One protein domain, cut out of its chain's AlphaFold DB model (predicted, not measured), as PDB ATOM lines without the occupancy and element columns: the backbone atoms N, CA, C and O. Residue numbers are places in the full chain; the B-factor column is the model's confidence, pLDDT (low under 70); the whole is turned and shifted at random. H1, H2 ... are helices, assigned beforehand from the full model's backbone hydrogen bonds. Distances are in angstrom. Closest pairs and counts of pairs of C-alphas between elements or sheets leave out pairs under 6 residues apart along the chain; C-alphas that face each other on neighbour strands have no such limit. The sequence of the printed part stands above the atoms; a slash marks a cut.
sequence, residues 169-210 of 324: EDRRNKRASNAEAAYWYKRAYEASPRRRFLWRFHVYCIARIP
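What this domain is: This is residues 169 to 210 of the 324 residues of an uncharacterized protein of Verrucomicrobiaceae bacterium (UniProt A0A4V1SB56). The printed part is a helical hairpin: the longer helix H1 runs out, a tight link turns the backbone, and the shorter H2 folds back beside it. Before H1 comes a stretch with no named element, of which residues 171 to 176 stick out. The 42 residues hold two named helices, H1 then H2, and no named strand; the class is all helix. The whole is compact, with a radius of gyration of the C-alphas of 10.3 A, yet elongated, spanning 31 by 18 by 12 A.

How they stand to each other: Look first at H1, residues 178 to 191, and then at H2, residues 197 to 206, which form a helical hairpin. They touch, and their closest C-alphas, those of Ala 182 and His 202, are 4.4 A apart. Their lines stand at a shallow tilt of 27 degrees, and they run opposite ways. In H1 and H2 every O i to N i+4 pair is within hydrogen-bond range.

Where its parts are: Find C-alpha 178 at (12.972, 43.210, -22.710); from there H1 runs 19.8 A to C-alpha 191. H2 begins at C-alpha 197 and ends, 14.4 A away, at C-alpha 206, at (7.176, 44.440, -19.442).

The domain as a whole: The two C-alphas farthest apart, those of Lys 174 and Arg 194, are 31.5 A apart. The printed part has no cut, and no printed residue is under 70 in pLDDT.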
ATOM      1  N   GLU A 169      18.608  45.069 -22.031       91.81
ATOM      2  CA  GLU A 169      17.747  45.997 -22.796       91.81
ATOM      3  C   GLU A 169      18.505  46.960 -23.725       91.81
ATOM      4  O   GLU A 169      17.882  47.682 -24.510       91.81
ATOM      5  N   ASP A 170      19.835  46.983 -23.654       85.50
ATOM      6  CA  ASP A 170      20.661  47.890 -24.445       85.50
ATOM      7  C   ASP A 170      20.486  47.642 -25.950       85.50
ATOM      8  O   ASP A 170      20.714  46.545 -26.452       85.50
ATOM      9  N   ARG A 171      20.155  48.687 -26.715       81.94
ATOM     10  CA  ARG A 171      19.985  48.600 -28.178       81.94
ATOM     11  C   ARG A 171      21.257  48.189 -28.921       81.94
ATOM     12  O   ARG A 171      21.183  47.768 -30.071       81.94
ATOM     13  N   ARG A 172      22.421  48.343 -28.289       76.56
ATOM     14  CA  ARG A 172      23.728  47.937 -28.817       76.56
ATOM     15  C   ARG A 172      23.975  46.435 -28.658       76.56
ATOM     16  O   ARG A 172      24.858  45.900 -29.327       76.56
ATOM     17  N   ASN A 173      23.196  45.754 -27.818       84.94
ATOM     18  CA  ASN A 173      23.163  44.302 -27.717       84.94
ATOM     19  C   ASN A 173      22.269  43.739 -28.834       84.94
ATOM     20  O   ASN A 173      21.055  43.942 -28.844       84.94
ATOM     21  N   LYS A 174      22.840  42.979 -29.776       85.94
ATOM     22  CA  LYS A 174      22.066  42.344 -30.860       85.94
ATOM     23  C   LYS A 174      21.060  41.317 -30.348       85.94
ATOM     24  O   LYS A 174      20.120  40.982 -31.062       85.94
ATOM     25  N   ARG A 175      21.282  40.790 -29.144       88.62
ATOM     26  CA  ARG A 175      20.401  39.842 -28.456       88.62
ATOM     27  C   ARG A 175      19.578  40.524 -27.361       88.62
ATOM     28  O   ARG A 175      19.161  39.855 -26.419       88.62
ATOM     29  N   ALA A 176      19.367  41.839 -27.460       90.06
ATOM     30  CA  ALA A 176      18.557  42.572 -26.499       90.06
ATOM     31  C   ALA A 176      17.168  41.935 -26.345       90.06
ATOM     32  O   ALA A 176      16.497  41.589 -27.319       90.06
ATOM     33  N   SER A 177      16.736  41.799 -25.100       95.50
ATOM     34  CA  SER A 177      15.487  41.171 -24.709       95.50
ATOM     35  C   SER A 177      14.887  41.930 -23.536       95.50
ATOM     36  O   SER A 177      15.374  41.852 -22.407       95.50
ATOM     37  N   ASN A 178      13.764  42.608 -23.784       96.50
ATOM     38  CA  ASN A 178      12.972  43.210 -22.710       96.50
ATOM     39  C   ASN A 178      12.509  42.153 -21.694       96.50
ATOM     40  O   ASN A 178      12.344  42.470 -20.522       96.50
ATOM     41  N   ALA A 179      12.319  40.896 -22.108       97.50
ATOM     42  CA  ALA A 179      11.946  39.820 -21.195       97.50
ATOM     43  C   ALA A 179      13.090  39.458 -20.233       97.50
ATOM     44  O   ALA A 179      12.856  39.360 -19.028       97.50
ATOM     45  N   GLU A 180      14.322  39.313 -20.737       97.25
ATOM     46  CA  GLU A 180      15.490  39.049 -19.881       97.25
ATOM     47  C   GLU A 180      15.791  40.259 -18.983       97.25
ATOM     48  O   GLU A 180      16.024  40.096 -17.786       97.25
ATOM     49  N   ALA A 181      15.692  41.478 -19.522       98.12
ATOM     50  CA  ALA A 181      15.871  42.698 -18.742       98.12
ATOM     51  C   ALA A 181      14.842  42.819 -17.608       98.12
ATOM     52  O   ALA A 181      15.212  43.034 -16.453       98.12
ATOM     53  N   ALA A 182      13.558  42.596 -17.911       98.38
ATOM     54  CA  ALA A 182      12.493  42.601 -16.913       98.38
ATOM     55  C   ALA A 182      12.746  41.577 -15.799       98.38
ATOM     56  O   ALA A 182      12.521  41.891 -14.629       98.38
ATOM     57  N   TYR A 183      13.212  40.374 -16.145       98.00
ATOM     58  CA  TYR A 183      13.564  39.342 -15.171       98.00
ATOM     59  C   TYR A 183      14.660  39.827 -14.212       98.00
ATOM     60  O   TYR A 183      14.480  39.785 -12.994       98.00
ATOM     61  N   TRP A 184      15.768  40.344 -14.747       98.25
ATOM     62  CA  TRP A 184      16.893  40.790 -13.926       98.25
ATOM     63  C   TRP A 184      16.561  42.008 -13.067       98.25
ATOM     64  O   TRP A 184      16.933  42.040 -11.895       98.25
ATOM     65  N   TYR A 185      15.808  42.976 -13.594       98.50
ATOM     66  CA  TYR A 185      15.365  44.130 -12.811       98.50
ATOM     67  C   TYR A 185      14.424  43.745 -11.670       98.50
ATOM     68  O   TYR A 185      14.559  44.285 -10.571       98.50
ATOM     69  N   LYS A 186      13.524  42.775 -11.883       98.19
ATOM     70  CA  LYS A 186      12.667  42.248 -10.813       98.19
ATOM     71  C   LYS A 186      13.498  41.608  -9.707       98.19
ATOM     72  O   LYS A 186      13.322  41.963  -8.547       98.19
ATOM     73  N   ARG A 187      14.455  40.746 -10.064       98.12
ATOM     74  CA  ARG A 187      15.362  40.129  -9.083       98.12
ATOM     75  C   ARG A 187      16.203  41.160  -8.332       98.12
ATOM     76  O   ARG A 187      16.347  41.067  -7.118       98.12
ATOM     77  N   ALA A 188      16.705  42.178  -9.031       98.12
ATOM     78  CA  ALA A 188      17.454  43.268  -8.414       98.12
ATOM     79  C   ALA A 188      16.596  44.043  -7.397       98.12
ATOM     80  O   ALA A 188      17.081  44.411  -6.326       98.12
ATOM     81  N   TYR A 189      15.324  44.290  -7.723       97.50
ATOM     82  CA  TYR A 189      14.372  44.927  -6.816       97.50
ATOM     83  C   TYR A 189      14.063  44.050  -5.599       97.50
ATOM     84  O   TYR A 189      14.082  44.555  -4.484       97.50
ATOM     85  N   GLU A 190      13.845  42.747  -5.788       97.06
ATOM     86  CA  GLU A 190      13.619  41.793  -4.691       97.06
ATOM     87  C   GLU A 190      14.807  41.754  -3.718       97.06
ATOM     88  O   GLU A 190      14.610  41.758  -2.505       97.06
ATOM     89  N   ALA A 191      16.033  41.812  -4.242       96.44
ATOM     90  CA  ALA A 191      17.252  41.887  -3.441       96.44
ATOM     91  C   ALA A 191      17.453  43.255  -2.755       96.44
ATOM     92  O   ALA A 191      18.093  43.349  -1.707       96.44
ATOM     93  N   SER A 192      16.920  44.346  -3.320       95.81
ATOM     94  CA  SER A 192      17.031  45.687  -2.730       95.81
ATOM     95  C   SER A 192      15.777  46.551  -2.954       95.81
ATOM     96  O   SER A 192      15.814  47.505  -3.740       95.81
ATOM     97  N   PRO A 193      14.677  46.321  -2.204       92.44
ATOM     98  CA  PRO A 193      13.399  47.012  -2.432       92.44
ATOM     99  C   PRO A 193      13.450  48.531  -2.219       92.44
ATOM    100  O   PRO A 193      12.631  49.281  -2.749       92.44
ATOM    101  N   ARG A 194      14.451  49.017  -1.470       90.94
ATOM    102  CA  ARG A 194      14.708  50.457  -1.282       90.94
ATOM    103  C   ARG A 194      15.081  51.160  -2.592       90.94
ATOM    104  O   ARG A 194      14.861  52.359  -2.729       90.94
ATOM    105  N   ARG A 195      15.628  50.433  -3.571       90.94
ATOM    106  CA  ARG A 195      15.988  50.955  -4.896       90.94
ATOM    107  C   ARG A 195      14.782  50.880  -5.833       90.94
ATOM    108  O   ARG A 195      14.787  50.145  -6.816       90.94
ATOM    109  N   ARG A 196      13.745  51.670  -5.540       91.25
ATOM    110  CA  ARG A 196      12.458  51.658  -6.267       91.25
ATOM    111  C   ARG A 196      12.584  51.792  -7.784       91.25
ATOM    112  O   ARG A 196      11.800  51.205  -8.517       91.25
ATOM    113  N   PHE A 197      13.597  52.505  -8.279       93.31
ATOM    114  CA  PHE A 197      13.839  52.631  -9.720       93.31
ATOM    115  C   PHE A 197      14.007  51.274 -10.438       93.31
ATOM    116  O   PHE A 197      13.676  51.181 -11.615       93.31
ATOM    117  N   LEU A 198      14.456  50.222  -9.739       96.75
ATOM    118  CA  LEU A 198      14.563  48.863 -10.282       96.75
ATOM    119  C   LEU A 198      13.187  48.278 -10.619       96.75
ATOM    120  O   LEU A 198      13.010  47.703 -11.691       96.75
ATOM    121  N   TRP A 199      12.195  48.501  -9.751       96.44
ATOM    122  CA  TRP A 199      10.804  48.144 -10.032       96.44
ATOM    123  C   TRP A 199      10.282  48.889 -11.261       96.44
ATOM    124  O   TRP A 199       9.695  48.291 -12.158       96.44
ATOM    125  N   ARG A 200      10.582  50.189 -11.361       96.56
ATOM    126  CA  ARG A 200      10.180  51.001 -12.517       96.56
ATOM    127  C   ARG A 200      10.760  50.449 -13.822       96.56
ATOM    128  O   ARG A 200      10.031  50.312 -14.798       96.56
ATOM    129  N   PHE A 201      12.044  50.084 -13.837       97.44
ATOM    130  CA  PHE A 201      12.671  49.472 -15.011       97.44
ATOM    131  C   PHE A 201      12.058  48.119 -15.371       97.44
ATOM    132  O   PHE A 201      11.779  47.892 -16.547       97.44
ATOM    133  N   HIS A 202      11.757  47.271 -14.383       98.00
ATOM    134  CA  HIS A 202      11.011  46.036 -14.618       98.00
ATOM    135  C   HIS A 202       9.698  46.313 -15.367       98.00
ATOM    136  O   HIS A 202       9.490  45.774 -16.456       98.00
ATOM    137  N   VAL A 203       8.855  47.208 -14.843       98.19
ATOM    138  CA  VAL A 203       7.558  47.538 -15.454       98.19
ATOM    139  C   VAL A 203       7.726  48.129 -16.856       98.19
ATOM    140  O   VAL A 203       6.989  47.760 -17.773       98.19
ATOM    141  N   TYR A 204       8.726  48.991 -17.076       98.06
ATOM    142  CA  TYR A 204       8.993  49.541 -18.408       98.06
ATOM    143  C   TYR A 204       9.359  48.464 -19.424       98.06
ATOM    144  O   TYR A 204       8.920  48.539 -20.572       98.06
ATOM    145  N   CYS A 205      10.162  47.478 -19.025       98.00
ATOM    146  CA  CYS A 205      10.509  46.362 -19.890       98.00
ATOM    147  C   CYS A 205       9.271  45.518 -20.212       98.00
ATOM    148  O   CYS A 205       9.038  45.249 -21.387       98.00
ATOM    149  N   ILE A 206       8.432  45.183 -19.220       98.31
ATOM    150  CA  ILE A 206       7.176  44.440 -19.442       98.31
ATOM    151  C   ILE A 206       6.275  45.167 -20.449       98.31
ATOM    152  O   ILE A 206       5.842  44.564 -21.430       98.31
ATOM    153  N   ALA A 207       6.094  46.480 -20.291       97.94
ATOM    154  CA  ALA A 207       5.297  47.316 -21.194       97.94
ATOM    155  C   ALA A 207       5.838  47.416 -22.632       97.94
ATOM    156  O   ALA A 207       5.148  47.900 -23.530       97.94
ATOM    157  N   ARG A 208       7.091  47.010 -22.867       95.88
ATOM    158  CA  ARG A 208       7.726  46.998 -24.192       95.88
ATOM    159  C   ARG A 208       7.740  45.613 -24.836       95.88
ATOM    160  O   ARG A 208       8.228  45.508 -25.961       95.88
ATOM    161  N   ILE A 209       7.250  44.571 -24.161       96.12
ATOM    162  CA  ILE A 209       7.147  43.223 -24.729       96.12
ATOM    163  C   ILE A 209       5.824  43.118 -25.505       96.12
ATOM    164  O   ILE A 209       4.765  43.224 -24.883       96.12
ATOM    165  N   PRO A 210       5.861  42.889 -26.832       93.62
ATOM    166  CA  PRO A 210       4.644  42.691 -27.614       93.62
ATOM    167  C   PRO A 210       3.813  41.524 -27.068       93.62
ATOM    168  O   PRO A 210       4.356  40.449 -26.812       93.62
TER     169      PRO A 210